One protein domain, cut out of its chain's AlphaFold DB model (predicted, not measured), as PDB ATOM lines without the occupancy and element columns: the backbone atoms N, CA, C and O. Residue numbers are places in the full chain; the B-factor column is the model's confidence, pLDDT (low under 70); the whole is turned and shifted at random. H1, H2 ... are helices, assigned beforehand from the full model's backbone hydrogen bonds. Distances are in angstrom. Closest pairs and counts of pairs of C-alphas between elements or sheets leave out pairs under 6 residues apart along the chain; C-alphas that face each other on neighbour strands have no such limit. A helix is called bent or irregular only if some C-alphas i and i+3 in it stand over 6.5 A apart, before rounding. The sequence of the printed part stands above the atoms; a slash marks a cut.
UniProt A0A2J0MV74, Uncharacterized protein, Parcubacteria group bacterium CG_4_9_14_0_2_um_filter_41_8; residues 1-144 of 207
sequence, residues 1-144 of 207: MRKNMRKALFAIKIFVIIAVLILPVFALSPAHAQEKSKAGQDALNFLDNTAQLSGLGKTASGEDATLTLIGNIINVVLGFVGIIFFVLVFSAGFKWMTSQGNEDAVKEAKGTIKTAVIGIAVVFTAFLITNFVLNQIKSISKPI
ATOM      1  N   MET A   1     -62.159  24.300   8.061       53.69
ATOM      2  CA  MET A   1     -61.684  24.055   9.448       53.69
ATOM      3  C   MET A   1     -60.368  23.265   9.574       53.69
ATOM      4  O   MET A   1     -59.462  23.769  10.224       53.69
ATOM      5  N   ARG A   2     -60.175  22.085   8.953       53.69
ATOM      6  CA  ARG A   2     -58.964  21.239   9.166       53.69
ATOM      7  C   ARG A   2     -57.599  21.882   8.835       53.69
ATOM      8  O   ARG A   2     -56.595  21.497   9.427       53.69
ATOM      9  N   LYS A   3     -57.530  22.853   7.915       59.88
ATOM     10  CA  LYS A   3     -56.258  23.487   7.502       59.88
ATOM     11  C   LYS A   3     -55.661  24.406   8.580       59.88
ATOM     12  O   LYS A   3     -54.453  24.375   8.776       59.88
ATOM     13  N   ASN A   4     -56.482  25.148   9.326       60.38
ATOM     14  CA  ASN A   4     -55.996  26.038  10.393       60.38
ATOM     15  C   ASN A   4     -55.614  25.243  11.650       60.38
ATOM     16  O   ASN A   4     -54.634  25.564  12.312       60.38
ATOM     17  N   MET A   5     -56.313  24.132  11.900       65.56
ATOM     18  CA  MET A   5     -56.003  23.209  12.992       65.56
ATOM     19  C   MET A   5     -54.662  22.494  12.780       65.56
ATOM     20  O   MET A   5     -53.887  22.350  13.716       65.56
ATOM     21  N   ARG A   6     -54.329  22.134  11.532       71.12
ATOM     22  CA  ARG A   6     -53.007  21.587  11.181       71.12
ATOM     23  C   ARG A   6     -51.875  22.603  11.336       71.12
ATOM     24  O   ARG A   6     -50.795  22.210  11.749       71.12
ATOM     25  N   LYS A   7     -52.117  23.889  11.054       64.56
ATOM     26  CA  LYS A   7     -51.126  24.962  11.254       64.56
ATOM     27  C   LYS A   7     -50.856  25.219  12.738       64.56
ATOM     28  O   LYS A   7     -49.699  25.321  13.121       64.56
ATOM     29  N   ALA A   8     -51.901  25.234  13.567       63.16
ATOM     30  CA  ALA A   8     -51.763  25.339  15.020       63.16
ATOM     31  C   ALA A   8     -51.012  24.130  15.606       63.16
ATOM     32  O   ALA A   8     -50.066  24.301  16.365       63.16
ATOM     33  N   LEU A   9     -51.353  22.911  15.175       67.62
ATOM     34  CA  LEU A   9     -50.635  21.695  15.575       67.62
ATOM     35  C   LEU A   9     -49.172  21.674  15.109       67.62
ATOM     36  O   LEU A   9     -48.319  21.165  15.828       67.62
ATOM     37  N   PHE A  10     -48.863  22.223  13.932       76.62
ATOM     38  CA  PHE A  10     -47.489  22.307  13.430       76.62
ATOM     39  C   PHE A  10     -46.667  23.351  14.198       76.62
ATOM     40  O   PHE A  10     -45.530  23.075  14.565       76.62
ATOM     41  N   ALA A  11     -47.263  24.503  14.524       70.88
ATOM     42  CA  ALA A  11     -46.635  25.538  15.342       70.88
ATOM     43  C   ALA A  11     -46.373  25.062  16.781       70.88
ATOM     44  O   ALA A  11     -45.282  25.274  17.302       70.88
ATOM     45  N   ILE A  12     -47.325  24.347  17.391       78.12
ATOM     46  CA  ILE A  12     -47.156  23.749  18.724       78.12
ATOM     47  C   ILE A  12     -46.036  22.704  18.703       78.12
ATOM     48  O   ILE A  12     -45.176  22.721  19.575       78.12
ATOM     49  N   LYS A  13     -45.985  21.832  17.686       80.25
ATOM     50  CA  LYS A  13     -44.904  20.841  17.561       80.25
ATOM     51  C   LYS A  13     -43.532  21.484  17.363       80.25
ATOM     52  O   LYS A  13     -42.590  21.065  18.019       80.25
ATOM     53  N   ILE A  14     -43.421  22.502  16.509       83.12
ATOM     54  CA  ILE A  14     -42.165  23.236  16.291       83.12
ATOM     55  C   ILE A  14     -41.709  23.919  17.579       83.12
ATOM     56  O   ILE A  14     -40.548  23.802  17.947       83.12
ATOM     57  N   PHE A  15     -42.618  24.583  18.289       78.31
ATOM     58  CA  PHE A  15     -42.278  25.273  19.526       78.31
ATOM     59  C   PHE A  15     -41.878  24.296  20.643       78.31
ATOM     60  O   PHE A  15     -40.909  24.544  21.349       78.31
ATOM     61  N   VAL A  16     -42.559  23.151  20.760       82.44
ATOM     62  CA  VAL A  16     -42.187  22.082  21.704       82.44
ATOM     63  C   VAL A  16     -40.822  21.482  21.352       82.44
ATOM     64  O   VAL A  16     -40.010  21.277  22.246       82.44
ATOM     65  N   ILE A  17     -40.524  21.257  20.067       85.12
ATOM     66  CA  ILE A  17     -39.212  20.761  19.620       85.12
ATOM     67  C   ILE A  17     -38.108  21.783  19.915       85.12
ATOM     68  O   ILE A  17     -37.047  21.400  20.397       85.12
ATOM     69  N   ILE A  18     -38.360  23.073  19.678       83.25
ATOM     70  CA  ILE A  18     -37.423  24.163  19.982       83.25
ATOM     71  C   ILE A  18     -37.200  24.281  21.495       83.25
ATOM     72  O   ILE A  18     -36.058  24.378  21.927       83.25
ATOM     73  N   ALA A  19     -38.251  24.192  22.313       77.75
ATOM     74  CA  ALA A  19     -38.125  24.195  23.770       77.75
ATOM     75  C   ALA A  19     -37.283  23.006  24.268       77.75
ATOM     76  O   ALA A  19     -36.378  23.200  25.075       77.75
ATOM     77  N   VAL A  20     -37.516  21.801  23.732       82.94
ATOM     78  CA  VAL A  20     -36.757  20.578  24.059       82.94
ATOM     79  C   VAL A  20     -35.294  20.652  23.599       82.94
ATOM     80  O   VAL A  20     -34.419  20.152  24.299       82.94
ATOM     81  N   LEU A  21     -35.007  21.309  22.471       78.69
ATOM     82  CA  LEU A  21     -33.641  21.532  21.976       78.69
ATOM     83  C   LEU A  21     -32.882  22.623  22.747       78.69
ATOM     84  O   LEU A  21     -31.661  22.544  22.859       78.69
ATOM     85  N   ILE A  22     -33.582  23.626  23.283       76.62
ATOM     86  CA  ILE A  22     -32.983  24.746  24.033       76.62
ATOM     87  C   ILE A  22     -32.804  24.408  25.523       76.62
ATOM     88  O   ILE A  22     -31.890  24.919  26.166       76.62
ATOM     89  N   LEU A  23     -33.613  23.502  26.074       72.38
ATOM     90  CA  LEU A  23     -33.497  23.011  27.453       72.38
ATOM     91  C   LEU A  23     -32.092  22.560  27.889       72.38
ATOM     92  O   LEU A  23     -31.655  22.999  28.954       72.38
ATOM     93  N   PRO A  24     -31.347  21.749  27.110       74.44
ATOM     94  CA  PRO A  24     -29.987  21.367  27.487       74.44
ATOM     95  C   PRO A  24     -28.997  22.542  27.430       74.44
ATOM     96  O   PRO A  24     -28.036  22.559  28.191       74.44
ATOM     97  N   VAL A  25     -29.245  23.556  26.591       69.81
ATOM     98  CA  VAL A  25     -28.409  24.771  26.503       69.81
ATOM     99  C   VAL A  25     -28.617  25.674  27.725       69.81
ATOM    100  O   VAL A  25     -27.662  26.261  28.236       69.81
ATOM    101  N   PHE A  26     -29.846  25.739  28.243       61.31
ATOM    102  CA  PHE A  26     -30.168  26.489  29.459       61.31
ATOM    103  C   PHE A  26     -29.597  25.835  30.730       61.31
ATOM    104  O   PHE A  26     -29.252  26.538  31.672       61.31
ATOM    105  N   ALA A  27     -29.438  24.506  30.745       61.72
ATOM    106  CA  ALA A  27     -28.855  23.767  31.869       61.72
ATOM    107  C   ALA A  27     -27.319  23.885  31.973       61.72
ATOM    108  O   ALA A  27     -26.761  23.632  33.038       61.72
ATOM    109  N   LEU A  28     -26.632  24.249  30.882       54.34
ATOM    110  CA  LEU A  28     -25.163  24.303  30.801       54.34
ATOM    111  C   LEU A  28     -24.589  25.729  30.851       54.34
ATOM    112  O   LEU A  28     -23.371  25.896  30.850       54.34
ATOM    113  N   SER A  29     -25.441  26.755  30.892       55.31
ATOM    114  CA  SER A  29     -25.012  28.156  30.929       55.31
ATOM    115  C   SER A  29     -25.165  28.715  32.350       55.31
ATOM    116  O   SER A  29     -26.229  28.526  32.942       55.31
ATOM    117  N   PRO A  30     -24.173  29.434  32.916       58.75
ATOM    118  CA  PRO A  30     -24.395  30.194  34.140       58.75
ATOM    119  C   PRO A  30     -25.480  31.232  33.848       58.75
ATOM    120  O   PRO A  30     -25.363  32.023  32.913       58.75
ATOM    121  N   ALA A  31     -26.574  31.152  34.602       51.50
ATOM    122  CA  ALA A  31     -27.795  31.915  34.399       51.50
ATOM    123  C   ALA A  31     -27.504  33.398  34.116       51.50
ATOM    124  O   ALA A  31     -27.035  34.129  34.985       51.50
ATOM    125  N   HIS A  32     -27.823  33.863  32.906       45.12
ATOM    126  CA  HIS A  32     -27.938  35.294  32.668       45.12
ATOM    127  C   HIS A  32     -29.061  35.820  33.563       45.12
ATOM    128  O   HIS A  32     -30.201  35.353  33.490       45.12
ATOM    129  N   ALA A  33     -28.705  36.754  34.442       43.06
ATOM    130  CA  ALA A  33     -29.610  37.464  35.323       43.06
ATOM    131  C   ALA A  33     -30.666  38.198  34.486       43.06
ATOM    132  O   ALA A  33     -30.476  39.322  34.032       43.06
ATOM    133  N   GLN A  34     -31.789  37.531  34.247       54.34
ATOM    134  CA  GLN A  34     -33.019  38.188  33.851       54.34
ATOM    135  C   GLN A  34     -33.440  39.029  35.058       54.34
ATOM    136  O   GLN A  34     -33.563  38.473  36.152       54.34
ATOM    137  N   GLU A  35     -33.641  40.340  34.892       47.44
ATOM    138  CA  GLU A  35     -34.364  41.147  35.879       47.44
ATOM    139  C   GLU A  35     -35.752  40.522  36.043       47.44
ATOM    140  O   GLU A  35     -36.690  40.765  35.279       47.44
ATOM    141  N   LYS A  36     -35.870  39.614  37.008       50.69
ATOM    142  CA  LYS A  36     -37.146  39.036  37.383       50.69
ATOM    143  C   LYS A  36     -37.903  40.172  38.051       50.69
ATOM    144  O   LYS A  36     -37.466  40.696  39.071       50.69
ATOM    145  N   SER A  37     -39.020  40.584  37.450       59.62
ATOM    146  CA  SER A  37     -39.942  41.535  38.080       59.62
ATOM    147  C   SER A  37     -40.157  41.136  39.546       59.62
ATOM    148  O   SER A  37     -40.287  39.938  39.812       59.62
ATOM    149  N   LYS A  38     -40.195  42.097  40.482       60.53
ATOM    150  CA  LYS A  38     -40.341  41.811  41.927       60.53
ATOM    151  C   LYS A  38     -41.449  40.786  42.208       60.53
ATOM    152  O   LYS A  38     -41.205  39.804  42.891       60.53
ATOM    153  N   ALA A  39     -42.597  40.921  41.539       61.72
ATOM    154  CA  ALA A  39     -43.712  39.977  41.644       61.72
ATOM    155  C   ALA A  39     -43.369  38.538  41.196       61.72
ATOM    156  O   ALA A  39     -43.798  37.569  41.817       61.72
ATOM    157  N   GLY A  40     -42.583  38.382  40.128       66.00
ATOM    158  CA  GLY A  40     -42.113  37.075  39.666       66.00
ATOM    159  C   GLY A  40     -41.044  36.467  40.577       66.00
ATOM    160  O   GLY A  40     -41.030  35.255  40.772       66.00
ATOM    161  N   GLN A  41     -40.172  37.293  41.161       72.44
ATOM    162  CA  GLN A  41     -39.161  36.835  42.114       72.44
ATOM    163  C   GLN A  41     -39.804  36.397  43.436       72.44
ATOM    164  O   GLN A  41     -39.457  35.337  43.940       72.44
ATOM    165  N   ASP A  42     -40.785  37.143  43.945       74.38
ATOM    166  CA  ASP A  42     -41.523  36.799  45.166       74.38
ATOM    167  C   ASP A  42     -42.285  35.476  45.020       74.38
ATOM    168  O   ASP A  42     -42.284  34.650  45.933       74.38
ATOM    169  N   ALA A  43     -42.873  35.225  43.845       72.75
ATOM    170  CA  ALA A  43     -43.489  33.939  43.539       72.75
ATOM    171  C   ALA A  43     -42.450  32.804  43.546       72.75
ATOM    172  O   ALA A  43     -42.650  31.796  44.215       72.75
ATOM    173  N   LEU A  44     -41.314  32.968  42.862       74.62
ATOM    174  CA  LEU A  44     -40.264  31.940  42.843       74.62
ATOM    175  C   LEU A  44     -39.663  31.690  44.229       74.62
ATOM    176  O   LEU A  44     -39.444  30.541  44.597       74.62
ATOM    177  N   ASN A  45     -39.466  32.745  45.016       78.25
ATOM    178  CA  ASN A  45     -39.000  32.638  46.392       78.25
ATOM    179  C   ASN A  45     -40.024  31.888  47.255       78.25
ATOM    180  O   ASN A  45     -39.635  31.083  48.092       78.25
ATOM    181  N   PHE A  46     -41.329  32.093  47.052       77.19
ATOM    182  CA  PHE A  46     -42.367  31.332  47.756       77.19
ATOM    183  C   PHE A  46     -42.333  29.840  47.410       77.19
ATOM    184  O   PHE A  46     -42.441  28.995  48.301       77.19
ATOM    185  N   LEU A  47     -42.162  29.510  46.127       74.88
ATOM    186  CA  LEU A  47     -42.005  28.127  45.688       74.88
ATOM    187  C   LEU A  47     -40.766  27.470  46.299       74.88
ATOM    188  O   LEU A  47     -40.853  26.325  46.737       74.88
ATOM    189  N   ASP A  48     -39.661  28.206  46.402       78.06
ATOM    190  CA  ASP A  48     -38.427  27.725  47.022       78.06
ATOM    191  C   ASP A  48     -38.578  27.524  48.540       78.06
ATOM    192  O   ASP A  48     -38.270  26.457  49.058       78.06
ATOM    193  N   ASN A  49     -39.185  28.482  49.250       77.62
ATOM    194  CA  ASN A  49     -39.487  28.350  50.681       77.62
ATOM    195  C   ASN A  49     -40.441  27.176  50.959       77.62
ATOM    196  O   ASN A  49     -40.251  26.422  51.911       77.62
ATOM    197  N   THR A  50     -41.446  26.973  50.104       76.44
ATOM    198  CA  THR A  50     -42.365  25.830  50.214       76.44
ATOM    199  C   THR A  50     -41.643  24.514  49.919       76.44
ATOM    200  O   THR A  50     -41.876  23.519  50.606       76.44
ATOM    201  N   ALA A  51     -40.734  24.497  48.939       74.88
ATOM    202  CA  ALA A  51     -39.890  23.341  48.651       74.88
ATOM    203  C   ALA A  51     -38.968  23.014  49.839       74.88
ATOM    204  O   ALA A  51     -38.849  21.854  50.220       74.88
ATOM    205  N   GLN A  52     -38.373  24.014  50.491       72.44
ATOM    206  CA  GLN A  52     -37.539  23.812  51.678       72.44
ATOM    207  C   GLN A  52     -38.344  23.268  52.870       72.44
ATOM    208  O   GLN A  52     -37.921  22.297  53.496       72.44
ATOM    209  N   LEU A  53     -39.536  23.817  53.135       69.12
ATOM    210  CA  LEU A  53     -40.431  23.356  54.209       69.12
ATOM    211  C   LEU A  53     -40.981  21.940  53.978       69.12
ATOM    212  O   LEU A  53     -41.264  21.223  54.932       69.12
ATOM    213  N   SER A  54     -41.121  21.529  52.718       70.19
ATOM    214  CA  SER A  54     -41.572  20.182  52.337       70.19
ATOM    215  C   SER A  54     -40.433  19.165  52.196       70.19
ATOM    216  O   SER A  54     -40.685  18.021  51.823       70.19
ATOM    217  N   GLY A  55     -39.184  19.555  52.480       67.75
ATOM    218  CA  GLY A  55     -38.003  18.694  52.329       67.75
ATOM    219  C   GLY A  55     -37.533  18.506  50.880       67.75
ATOM    220  O   GLY A  55     -36.558  17.806  50.637       67.75
ATOM    221  N   LEU A  56     -38.180  19.161  49.915       65.44
ATOM    222  CA  LEU A  56     -37.844  19.137  48.487       65.44
ATOM    223  C   LEU A  56     -36.687  20.090  48.113       65.44
ATOM    224  O   LEU A  56     -36.146  19.980  47.015       65.44
ATOM    225  N   GLY A  57     -36.336  21.040  48.990       60.78
ATOM    226  CA  GLY A  57     -35.351  22.105  48.741       60.78
ATOM    227  C   GLY A  57     -33.968  21.911  49.380       60.78
ATOM    228  O   GLY A  57     -33.084  22.735  49.166       60.78
ATOM    229  N   LYS A  58     -33.749  20.848  50.167       62.31
ATOM    230  CA  LYS A  58     -32.430  20.555  50.754       62.31
ATOM    231  C   LYS A  58     -31.565  19.791  49.752       62.31
ATOM    232  O   LYS A  58     -31.863  18.648  49.437       62.31
ATOM    233  N   THR A  59     -30.439  20.368  49.332       59.31
ATOM    234  CA  THR A  59     -29.317  19.588  48.794       59.31
ATOM    235  C   THR A  59     -28.646  18.870  49.960       59.31
ATOM    236  O   THR A  59     -27.755  19.433  50.597       59.31
ATOM    237  N   ALA A  60     -29.097  17.665  50.294       49.62
ATOM    238  CA  ALA A  60     -28.465  16.871  51.338       49.62
ATOM    239  C   ALA A  60     -28.056  15.487  50.827       49.62
ATOM    240  O   ALA A  60     -28.773  14.770  50.131       49.62
ATOM    241  N   SER A  61     -26.812  15.180  51.165       52.78
ATOM    242  CA  SER A  61     -26.088  13.929  51.025       52.78
ATOM    243  C   SER A  61     -26.877  12.690  51.465       52.78
ATOM    244  O   SER A  61     -27.549  12.701  52.490       52.78
ATOM    245  N   GLY A  62     -26.681  11.585  50.744       52.97
ATOM    246  CA  GLY A  62     -26.889  10.224  51.251       52.97
ATOM    247  C   GLY A  62     -28.285   9.633  51.051       52.97
ATOM    248  O   GLY A  62     -28.402   8.629  50.356       52.97
ATOM    249  N   GLU A  63     -29.332  10.251  51.600       55.44
ATOM    250  CA  GLU A  63     -30.709   9.702  51.588       55.44
ATOM    251  C   GLU A  63     -31.765  10.657  50.988       55.44
ATOM    252  O   GLU A  63     -32.816  10.208  50.531       55.44
ATOM    253  N   ASP A  64     -31.444  11.947  50.839       60.12
ATOM    254  CA  ASP A  64     -32.347  12.988  50.312       60.12
ATOM    255  C   ASP A  64     -32.239  13.204  48.787       60.12
ATOM    256  O   ASP A  64     -32.870  14.102  48.212       60.12
ATOM    257  N   ALA A  65     -31.471  12.361  48.085       60.75
ATOM    258  CA  ALA A  65     -31.308  12.450  46.631       60.75
ATOM    259  C   ALA A  65     -32.651  12.313  45.890       60.75
ATOM    260  O   ALA A  65     -32.870  12.969  44.871       60.75
ATOM    261  N   THR A  66     -33.577  11.515  46.429       66.12
ATOM    262  CA  THR A  66     -34.917  11.327  45.856       66.12
ATOM    263  C   THR A  66     -35.775  12.584  46.000       66.12
ATOM    264  O   THR A  66     -36.433  12.986  45.043       66.12
ATOM    265  N   LEU A  67     -35.739  13.250  47.160       68.94
ATOM    266  CA  LEU A  67     -36.505  14.480  47.404       68.94
ATOM    267  C   LEU A  67     -35.953  15.655  46.595       68.94
ATOM    268  O   LEU A  67     -36.725  16.394  45.985       68.94
ATOM    269  N   THR A  68     -34.627  15.754  46.488       70.00
ATOM    270  CA  THR A  68     -33.963  16.750  45.635       70.00
ATOM    271  C   THR A  68     -34.305  16.530  44.156       70.00
ATOM    272  O   THR A  68     -34.587  17.485  43.429       70.00
ATOM    273  N   LEU A  69     -34.336  15.271  43.694       72.19
ATOM    274  CA  LEU A  69     -34.745  14.927  42.328       72.19
ATOM    275  C   LEU A  69     -36.197  15.354  42.066       72.19
ATOM    276  O   LEU A  69     -36.479  15.960  41.033       72.19
ATOM    277  N   ILE A  70     -37.108  15.085  43.006       76.62
ATOM    278  CA  ILE A  70     -38.520  15.474  42.902       76.62
ATOM    279  C   ILE A  70     -38.661  17.001  42.883       76.62
ATOM    280  O   ILE A  70     -39.362  17.527  42.018       76.62
ATOM    281  N   GLY A  71     -37.965  17.722  43.767       73.19
ATOM    282  CA  GLY A  71     -37.967  19.187  43.793       73.19
ATOM    283  C   GLY A  71     -37.481  19.793  42.475       73.19
ATOM    284  O   GLY A  71     -38.105  20.708  41.930       73.19
ATOM    285  N   ASN A  72     -36.425  19.221  41.892       74.88
ATOM    286  CA  ASN A  72     -35.911  19.657  40.597       74.88
ATOM    287  C   ASN A  72     -36.899  19.359  39.450       74.88
ATOM    288  O   ASN A  72     -37.138  20.214  38.597       74.88
ATOM    289  N   ILE A  73     -37.547  18.188  39.456       77.62
ATOM    290  CA  ILE A  73     -38.588  17.835  38.474       77.62
ATOM    291  C   ILE A  73     -39.771  18.805  38.567       77.62
ATOM    292  O   ILE A  73     -40.241  19.286  37.537       77.62
ATOM    293  N   ILE A  74     -40.239  19.121  39.775       81.62
ATOM    294  CA  ILE A  74     -41.353  20.053  39.994       81.62
ATOM    295  C   ILE A  74     -40.997  21.436  39.440       81.62
ATOM    296  O   ILE A  74     -41.762  21.980  38.645       81.62
ATOM    297  N   ASN A  75     -39.819  21.974  39.767       76.69
ATOM    298  CA  ASN A  75     -39.368  23.266  39.241       76.69
ATOM    299  C   ASN A  75     -39.318  23.295  37.706       76.69
ATOM    300  O   ASN A  75     -39.790  24.252  37.084       76.69
ATOM    301  N   VAL A  76     -38.822  22.222  37.083       78.44
ATOM    302  CA  VAL A  76     -38.814  22.086  35.622       78.44
ATOM    303  C   VAL A  76     -40.246  22.064  35.077       78.44
ATOM    304  O   VAL A  76     -40.573  22.844  34.181       78.44
ATOM    305  N   VAL A  77     -41.128  21.234  35.638       80.75
ATOM    306  CA  VAL A  77     -42.528  21.113  35.200       80.75
ATOM    307  C   VAL A  77     -43.268  22.445  35.325       80.75
ATOM    308  O   VAL A  77     -43.987  22.826  34.401       80.75
ATOM    309  N   LEU A  78     -43.070  23.193  36.409       80.75
ATOM    310  CA  LEU A  78     -43.713  24.495  36.590       80.75
ATOM    311  C   LEU A  78     -43.225  25.532  35.573       80.75
ATOM    312  O   LEU A  78     -44.044  26.277  35.025       80.75
ATOM    313  N   GLY A  79     -41.928  25.537  35.250       80.25
ATOM    314  CA  GLY A  79     -41.390  26.354  34.160       80.25
ATOM    315  C   GLY A  79     -42.035  26.017  32.811       80.25
ATOM    316  O   GLY A  79     -42.469  26.908  32.075       80.25
ATOM    317  N   PHE A  80     -42.189  24.726  32.514       81.94
ATOM    318  CA  PHE A  80     -42.871  24.257  31.306       81.94
ATOM    319  C   PHE A  80     -44.342  24.674  31.243       81.94
ATOM    320  O   PHE A  80     -44.807  25.113  30.189       81.94
ATOM    321  N   VAL A  81     -45.075  24.563  32.351       85.38
ATOM    322  CA  VAL A  81     -46.487  24.968  32.422       85.38
ATOM    323  C   VAL A  81     -46.635  26.457  32.110       85.38
ATOM    324  O   VAL A  81     -47.494  26.821  31.304       85.38
ATOM    325  N   GLY A  82     -45.764  27.309  32.664       82.44
ATOM    326  CA  GLY A  82     -45.761  28.744  32.369       82.44
ATOM    327  C   GLY A  82     -45.545  29.048  30.883       82.44
ATOM    328  O   GLY A  82     -46.284  29.838  30.290       82.44
ATOM    329  N   ILE A  83     -44.590  28.362  30.250       84.44
ATOM    330  CA  ILE A  83     -44.296  28.509  28.817       84.44
ATOM    331  C   ILE A  83     -45.486  28.065  27.952       84.44
ATOM    332  O   ILE A  83     -45.860  28.760  27.006       84.44
ATOM    333  N   ILE A  84     -46.117  26.932  28.275       83.38
ATOM    334  CA  ILE A  84     -47.299  26.439  27.550       83.38
ATOM    335  C   ILE A  84     -48.436  27.460  27.640       83.38
ATOM    336  O   ILE A  84     -49.065  27.783  26.628       83.38
ATOM    337  N   PHE A  85     -48.673  28.004  28.833       81.44
ATOM    338  CA  PHE A  85     -49.703  29.015  29.053       81.44
ATOM    339  C   PHE A  85     -49.442  30.273  28.218       81.44
ATOM    340  O   PHE A  85     -50.349  30.784  27.557       81.44
ATOM    341  N   PHE A  86     -48.188  30.723  28.167       84.75
ATOM    342  CA  PHE A  86     -47.777  31.867  27.360       84.75
ATOM    343  C   PHE A  86     -48.054  31.660  25.860       84.75
ATOM    344  O   PHE A  86     -48.636  32.528  25.204       84.75
ATOM    345  N   VAL A  87     -47.721  30.485  25.317       85.44
ATOM    346  CA  VAL A  87     -47.966  30.154  23.899       85.44
ATOM    347  C   VAL A  87     -49.456  30.119  23.570       85.44
ATOM    348  O   VAL A  87     -49.864  30.598  22.509       85.44
ATOM    349  N   LEU A  88     -50.287  29.582  24.468       81.25
ATOM    350  CA  LEU A  88     -51.738  29.549  24.273       81.25
ATOM    351  C   LEU A  88     -52.315  30.965  24.171       81.25
ATOM    352  O   LEU A  88     -53.055  31.249  23.223       81.25
ATOM    353  N   VAL A  89     -51.914  31.866  25.072       84.00
ATOM    354  CA  VAL A  89     -52.323  33.282  25.046       84.00
ATOM    355  C   VAL A  89     -51.867  33.960  23.752       84.00
ATOM    356  O   VAL A  89     -52.670  34.614  23.081       84.00
ATOM    357  N   PHE A  90     -50.614  33.748  23.342       86.50
ATOM    358  CA  PHE A  90     -50.076  34.328  22.110       86.50
ATOM    359  C   PHE A  90     -50.818  33.828  20.857       86.50
ATOM    360  O   PHE A  90     -51.177  34.615  19.977       86.50
ATOM    361  N   SER A  91     -51.123  32.528  20.795       81.19
ATOM    362  CA  SER A  91     -51.860  31.930  19.674       81.19
ATOM    363  C   SER A  91     -53.290  32.474  19.546       81.19
ATOM    364  O   SER A  91     -53.776  32.701  18.434       81.19
ATOM    365  N   ALA A  92     -53.947  32.747  20.677       82.25
ATOM    366  CA  ALA A  92     -55.271  33.357  20.713       82.25
ATOM    367  C   ALA A  92     -55.231  34.818  20.239       82.25
ATOM    368  O   ALA A  92     -56.085  35.232  19.449       82.25
ATOM    369  N   GLY A  93     -54.206  35.571  20.654       85.62
ATOM    370  CA  GLY A  93     -53.980  36.947  20.205       85.62
ATOM    371  C   GLY A  93     -53.774  37.039  18.692       85.62
ATOM    372  O   GLY A  93     -54.420  37.850  18.022       85.62
ATOM    373  N   PHE A  94     -52.966  36.142  18.122       84.75
ATOM    374  CA  PHE A  94     -52.721  36.120  16.678       84.75
ATOM    375  C   PHE A  94     -53.988  35.781  15.875       84.75
ATOM    376  O   PHE A  94     -54.241  36.360  14.814       84.75
ATOM    377  N   LYS A  95     -54.836  34.881  16.390       83.50
ATOM    378  CA  LYS A  95     -56.132  34.552  15.772       83.50
ATOM    379  C   LYS A  95     -57.085  35.754  15.763       83.50
ATOM    380  O   LYS A  95     -57.780  35.968  14.771       83.50
ATOM    381  N   TRP A  96     -57.089  36.561  16.824       82.75
ATOM    382  CA  TRP A  96     -57.913  37.770  16.883       82.75
ATOM    383  C   TRP A  96     -57.474  38.816  15.851       82.75
ATOM    384  O   TRP A  96     -58.307  39.307  15.090       82.75
ATOM    385  N   MET A  97     -56.167  39.080  15.751       85.75
ATOM    386  CA  MET A  97     -55.616  40.060  14.803       85.75
ATOM    387  C   MET A  97     -55.793  39.650  13.334       85.75
ATOM    388  O   MET A  97     -55.972  40.499  12.466       85.75
ATOM    389  N   THR A  98     -55.785  38.348  13.038       85.12
ATOM    390  CA  THR A  98     -55.872  37.832  11.659       85.12
ATOM    391  C   THR A  98     -57.304  37.626  11.152       85.12
ATOM    392  O   THR A  98     -57.489  37.180  10.022       85.12
ATOM    393  N   SER A  99     -58.330  37.969  11.938       82.56
ATOM    394  CA  SER A  99     -59.731  37.662  11.607       82.56
ATOM    395  C   SER A  99     -60.361  38.533  10.499       82.56
ATOM    396  O   SER A  99     -61.503  38.273  10.137       82.56
ATOM    397  N   GLN A 100     -59.645  39.522   9.936       82.44
ATOM    398  CA  GLN A 100     -59.987  40.287   8.709       82.44
ATOM    399  C   GLN A 100     -61.467  40.725   8.542       82.44
ATOM    400  O   GLN A 100     -61.947  40.879   7.425       82.44
ATOM    401  N   GLY A 101     -62.204  40.949   9.635       77.12
ATOM    402  CA  GLY A 101     -63.608  41.385   9.592       77.12
ATOM    403  C   GLY A 101     -64.660  40.271   9.518       77.12
ATOM    404  O   GLY A 101     -65.842  40.577   9.416       77.12
ATOM    405  N   ASN A 102     -64.285  38.991   9.616       86.62
ATOM    406  CA  ASN A 102     -65.258  37.910   9.798       86.62
ATOM    407  C   ASN A 102     -65.781  37.911  11.248       86.62
ATOM    408  O   ASN A 102     -65.034  37.603  12.182       86.62
ATOM    409  N   GLU A 103     -67.061  38.238  11.435       84.69
ATOM    410  CA  GLU A 103     -67.699  38.352  12.753       84.69
ATOM    411  C   GLU A 103     -67.631  37.063  13.580       84.69
ATOM    412  O   GLU A 103     -67.372  37.129  14.785       84.69
ATOM    413  N   ASP A 104     -67.770  35.892  12.952       86.50
ATOM    414  CA  ASP A 104     -67.692  34.603  13.648       86.50
ATOM    415  C   ASP A 104     -66.283  34.351  14.193       86.50
ATOM    416  O   ASP A 104     -66.109  33.943  15.345       86.50
ATOM    417  N   ALA A 105     -65.258  34.661  13.395       80.69
ATOM    418  CA  ALA A 105     -63.862  34.512  13.801       80.69
ATOM    419  C   ALA A 105     -63.491  35.500  14.921       80.69
ATOM    420  O   ALA A 105     -62.795  35.132  15.874       80.69
ATOM    421  N   VAL A 106     -64.019  36.727  14.863       85.00
ATOM    422  CA  VAL A 106     -63.848  37.735  15.917       85.00
ATOM    423  C   VAL A 106     -64.564  37.319  17.202       85.00
ATOM    424  O   VAL A 106     -64.004  37.489  18.289       85.00
ATOM    425  N   LYS A 107     -65.778  36.763  17.113       86.62
ATOM    426  CA  LYS A 107     -66.550  36.292  18.273       86.62
ATOM    427  C   LYS A 107     -65.861  35.117  18.963       86.62
ATOM    428  O   LYS A 107     -65.738  35.129  20.188       86.62
ATOM    429  N   GLU A 108     -65.357  34.158  18.190       83.06
ATOM    430  CA  GLU A 108     -64.586  33.027  18.710       83.06
ATOM    431  C   GLU A 108     -63.294  33.505  19.396       83.06
ATOM    432  O   GLU A 108     -63.020  33.136  20.537       83.06
ATOM    433  N   ALA A 109     -62.535  34.396  18.751       80.62
ATOM    434  CA  ALA A 109     -61.295  34.928  19.310       80.62
ATOM    435  C   ALA A 109     -61.524  35.754  20.590       80.62
ATOM    436  O   ALA A 109     -60.783  35.603  21.563       80.62
ATOM    437  N   LYS A 110     -62.587  36.569  20.641       83.88
ATOM    438  CA  LYS A 110     -62.997  37.290  21.859       83.88
ATOM    439  C   LYS A 110     -63.383  36.336  22.990       83.88
ATOM    440  O   LYS A 110     -63.078  36.627  24.144       83.88
ATOM    441  N   GLY A 111     -64.034  35.213  22.677       85.88
ATOM    442  CA  GLY A 111     -64.333  34.161  23.652       85.88
ATOM    443  C   GLY A 111     -63.061  33.613  24.296       85.88
ATOM    444  O   GLY A 111     -62.945  33.602  25.520       85.88
ATOM    445  N   THR A 112     -62.064  33.268  23.480       84.25
ATOM    446  CA  THR A 112     -60.769  32.773  23.969       84.25
ATOM    447  C   THR A 112     -60.011  33.820  24.788       84.25
ATOM    448  O   THR A 112     -59.446  33.484  25.827       84.25
ATOM    449  N   ILE A 113     -60.033  35.095  24.377       84.88
ATOM    450  CA  ILE A 113     -59.397  36.188  25.133       84.88
ATOM    451  C   ILE A 113     -60.045  36.356  26.512       84.88
ATOM    452  O   ILE A 113     -59.326  36.496  27.498       84.88
ATOM    453  N   LYS A 114     -61.381  36.296  26.615       86.62
ATOM    454  CA  LYS A 114     -62.075  36.382  27.914       86.62
ATOM    455  C   LYS A 114     -61.623  35.276  28.866       86.62
ATOM    456  O   LYS A 114     -61.290  35.563  30.012       86.62
ATOM    457  N   THR A 115     -61.555  34.036  28.386       85.94
ATOM    458  CA  THR A 115     -61.082  32.903  29.192       85.94
ATOM    459  C   THR A 115     -59.611  33.063  29.590       85.94
ATOM    460  O   THR A 115     -59.252  32.786  30.732       85.94
ATOM    461  N   ALA A 116     -58.763  33.570  28.689       83.50
ATOM    462  CA  ALA A 116     -57.358  33.847  28.984       83.50
ATOM    463  C   ALA A 116     -57.184  34.933  30.064       83.50
ATOM    464  O   ALA A 116     -56.377  34.764  30.976       83.50
ATOM    465  N   VAL A 117     -57.970  36.015  30.003       88.25
ATOM    466  CA  VAL A 117     -57.946  37.093  31.009       88.25
ATOM    467  C   VAL A 117     -58.357  36.570  32.383       88.25
ATOM    468  O   VAL A 117     -57.713  36.911  33.370       88.25
ATOM    469  N   ILE A 118     -59.374  35.705  32.454       90.38
ATOM    470  CA  ILE A 118     -59.786  35.070  33.716       90.38
ATOM    471  C   ILE A 118     -58.644  34.217  34.285       90.38
ATOM    472  O   ILE A 118     -58.366  34.298  35.478       90.38
ATOM    473  N   GLY A 119     -57.935  33.457  33.445       84.69
ATOM    474  CA  GLY A 119     -56.772  32.675  33.879       84.69
ATOM    475  C   GLY A 119     -55.653  33.543  34.466       84.69
ATOM    476  O   GLY A 119     -55.142  33.246  35.543       84.69
ATOM    477  N   ILE A 120     -55.314  34.651  33.799       85.81
ATOM    478  CA  ILE A 120     -54.316  35.610  34.304       85.81
ATOM    479  C   ILE A 120     -54.794  36.250  35.613       85.81
ATOM    480  O   ILE A 120     -54.012  36.369  36.554       85.81
ATOM    481  N   ALA A 121     -56.075  36.619  35.695       91.12
ATOM    482  CA  ALA A 121     -56.659  37.196  36.899       91.12
ATOM    483  C   ALA A 121     -56.543  36.241  38.095       91.12
ATOM    484  O   ALA A 121     -56.131  36.679  39.159       91.12
ATOM    485  N   VAL A 122     -56.805  34.941  37.918       90.31
ATOM    486  CA  VAL A 122     -56.660  33.943  38.995       90.31
ATOM    487  C   VAL A 122     -55.224  33.876  39.517       90.31
ATOM    488  O   VAL A 122     -55.018  33.916  40.728       90.31
ATOM    489  N   VAL A 123     -54.228  33.822  38.627       84.94
ATOM    490  CA  VAL A 123     -52.809  33.788  39.029       84.94
ATOM    491  C   VAL A 123     -52.419  35.077  39.759       84.94
ATOM    492  O   VAL A 123     -51.756  35.034  40.795       84.94
ATOM    493  N   PHE A 124     -52.873  36.224  39.255       87.31
ATOM    494  CA  PHE A 124     -52.612  37.519  39.874       87.31
ATOM    495  C   PHE A 124     -53.262  37.632  41.260       87.31
ATOM    496  O   PHE A 124     -52.615  38.040  42.222       87.31
ATOM    497  N   THR A 125     -54.520  37.210  41.397       92.19
ATOM    498  CA  THR A 125     -55.237  37.208  42.674       92.19
ATOM    499  C   THR A 125     -54.603  36.253  43.679       92.19
ATOM    500  O   THR A 125     -54.483  36.618  44.844       92.19
ATOM    501  N   ALA A 126     -54.138  35.075  43.254       88.31
ATOM    502  CA  ALA A 126     -53.414  34.157  44.131       88.31
ATOM    503  C   ALA A 126     -52.167  34.825  44.735       88.31
ATOM    504  O   ALA A 126     -51.962  34.762  45.945       88.31
ATOM    505  N   PHE A 127     -51.388  35.547  43.921       83.25
ATOM    506  CA  PHE A 127     -50.228  36.301  44.404       83.25
ATOM    507  C   PHE A 127     -50.616  37.398  45.404       83.25
ATOM    508  O   PHE A 127     -49.982  37.538  46.452       83.25
ATOM    509  N   LEU A 128     -51.673  38.161  45.111       89.06
ATOM    510  CA  LEU A 128     -52.164  39.205  46.015       89.06
ATOM    511  C   LEU A 128     -52.612  38.633  47.364       89.06
ATOM    512  O   LEU A 128     -52.259  39.186  48.405       89.06
ATOM    513  N   ILE A 129     -53.348  37.518  47.354       89.12
ATOM    514  CA  ILE A 129     -53.827  36.857  48.573       89.12
ATOM    515  C   ILE A 129     -52.649  36.357  49.408       89.12
ATOM    516  O   ILE A 129     -52.605  36.631  50.606       89.12
ATOM    517  N   THR A 130     -51.676  35.672  48.801       84.50
ATOM    518  CA  THR A 130     -50.507  35.159  49.530       84.50
ATOM    519  C   THR A 130     -49.750  36.286  50.229       84.50
ATOM    520  O   THR A 130     -49.467  36.187  51.420       84.50
ATOM    521  N   ASN A 131     -49.487  37.397  49.536       81.56
ATOM    522  CA  ASN A 131     -48.817  38.552  50.141       81.56
ATOM    523  C   ASN A 131     -49.648  39.204  51.248       81.56
ATOM    524  O   ASN A 131     -49.098  39.614  52.268       81.56
ATOM    525  N   PHE A 132     -50.968  39.281  51.072       87.12
ATOM    526  CA  PHE A 132     -51.858  39.795  52.105       87.12
ATOM    527  C   PHE A 132     -51.784  38.945  53.376       87.12
ATOM    528  O   PHE A 132     -51.549  39.483  54.455       87.12
ATOM    529  N   VAL A 133     -51.903  37.620  53.252       87.62
ATOM    530  CA  VAL A 133     -51.810  36.696  54.392       87.62
ATOM    531  C   VAL A 133     -50.440  36.795  55.063       87.62
ATOM    532  O   VAL A 133     -50.371  36.904  56.282       87.62
ATOM    533  N   LEU A 134     -49.353  36.838  54.291       78.56
ATOM    534  CA  LEU A 134     -48.003  36.965  54.843       78.56
ATOM    535  C   LEU A 134     -47.782  38.289  55.571       78.56
ATOM    536  O   LEU A 134     -47.130  38.295  56.606       78.56
ATOM    537  N   ASN A 135     -48.321  39.400  55.074       80.19
ATOM    538  CA  ASN A 135     -48.220  40.683  55.769       80.19
ATOM    539  C   ASN A 135     -49.014  40.689  57.079       80.19
ATOM    540  O   ASN A 135     -48.561  41.289  58.051       80.19
ATOM    541  N   GLN A 136     -50.151  39.988  57.127       84.81
ATOM    542  CA  GLN A 136     -50.907  39.808  58.367       84.81
ATOM    543  C   GLN A 136     -50.189  38.876  59.341       84.81
ATOM    544  O   GLN A 136     -50.186  39.123  60.539       84.81
ATOM    545  N   ILE A 137     -49.524  37.832  58.847       81.62
ATOM    546  CA  ILE A 137     -48.717  36.966  59.707       81.62
ATOM    547  C   ILE A 137     -47.489  37.734  60.207       81.62
ATOM    548  O   ILE A 137     -47.277  37.755  61.404       81.62
ATOM    549  N   LYS A 138     -46.744  38.454  59.359       71.62
ATOM    550  CA  LYS A 138     -45.581  39.280  59.751       71.62
ATOM    551  C   LYS A 138     -45.911  40.422  60.718       71.62
ATOM    552  O   LYS A 138     -45.026  40.893  61.423       71.62
ATOM    553  N   SER A 139     -47.145  40.924  60.732       65.12
ATOM    554  CA  SER A 139     -47.549  41.949  61.699       65.12
ATOM    555  C   SER A 139     -47.884  41.353  63.071       65.12
ATOM    556  O   SER A 139     -47.702  42.036  64.079       65.12
ATOM    557  N   ILE A 140     -48.321  40.088  63.113       67.62
ATOM    558  CA  ILE A 140     -48.659  39.345  64.339       67.62
ATOM    559  C   ILE A 140     -47.419  38.633  64.895       67.62
ATOM    560  O   ILE A 140     -47.093  38.768  66.068       67.62
ATOM    561  N   SER A 141     -46.678  37.931  64.040       57.03
ATOM    562  CA  SER A 141     -45.295  37.544  64.261       57.03
ATOM    563  C   SER A 141     -44.423  38.711  63.813       57.03
ATOM    564  O   SER A 141     -43.850  38.685  62.726       57.03
ATOM    565  N   LYS A 142     -44.295  39.747  64.638       46.12
ATOM    566  CA  LYS A 142     -42.965  40.339  64.735       46.12
ATOM    567  C   LYS A 142     -42.140  39.273  65.442       46.12
ATOM    568  O   LYS A 142     -42.291  39.137  66.656       46.12
ATOM    569  N   PRO A 143     -41.341  38.445  64.753       44.03
ATOM    570  CA  PRO A 143     -40.236  37.880  65.481       44.03
ATOM    571  C   PRO A 143     -39.415  39.069  65.988       44.03
ATOM    572  O   PRO A 143     -39.341  40.126  65.351       44.03
ATOM    573  N   ILE A 144     -38.777  38.886  67.126       44.66
ATOM    574  CA  ILE A 144     -37.541  39.595  67.414       44.66
ATOM    575  C   ILE A 144     -36.553  39.100  66.329       44.66
ATOM    576  O   ILE A 144     -35.789  38.174  66.556       44.66
TER     577      ILE A 144
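Overview. This is residues 1 to 144 of the 207 residues of an uncharacterized protein of Parcubacteria group bacterium CG_4_9_14_0_2_um_filter_41_8 (UniProt A0A2J0MV74). Look for a V of two long helices, H4 and H3, meeting near their link; short H2 sits loosely in its open mouth, and H1 lies outside, near H3. The printed part has 144 residues, four named helices in the order H1, H2, H3, H4, and no named strand: all helix. It is loose, radius of gyration of the C-alphas 20.3 A, spanning 63 by 39 by 26 A.

Arrangement. Start at H4, residues 103 to 140; its residues 105 to 116 alone touch residues 89 to 96 of H3, residues 65 to 97, the closest C-alphas being Trp 96 and Ala 109, 5.0 A apart. This helical hairpin runs opposite ways at a steep tilt of 39 degrees. H2, residues 38 to 53, is close but not clearly touching to H3, closest C-alphas Ala 51 and Gly 71, 6.7 A, and to H4, closest C-alphas Ala 43 and Phe 127, 7.2 A. H1, residues 2 to 27, is near H3 and apart from H2 and H4. Each O i to N i+4 pair is within hydrogen-bond range in H2, H3 and H4; in H1, 20 of 22.

Along the chain. Find C-alpha 103 at (-67.699, 38.352, 12.753); H4 runs 55.0 A to C-alpha 140 at (-48.659, 39.345, 64.339). H3 measures 48.6 A, H1 37.8 A and H2 22.2 A. H1 is only just irregular, C-alphas 21 and 24 being 6.6 A apart.

Size, cuts and confidence. The farthest C-alphas, Lys 3 and Ile 144, are 64.8 A apart. The printed part has no cut; H2 to H3 is a long link. Confidence is under 70 in 44 residues, among them 25 to 40 and 55 to 67.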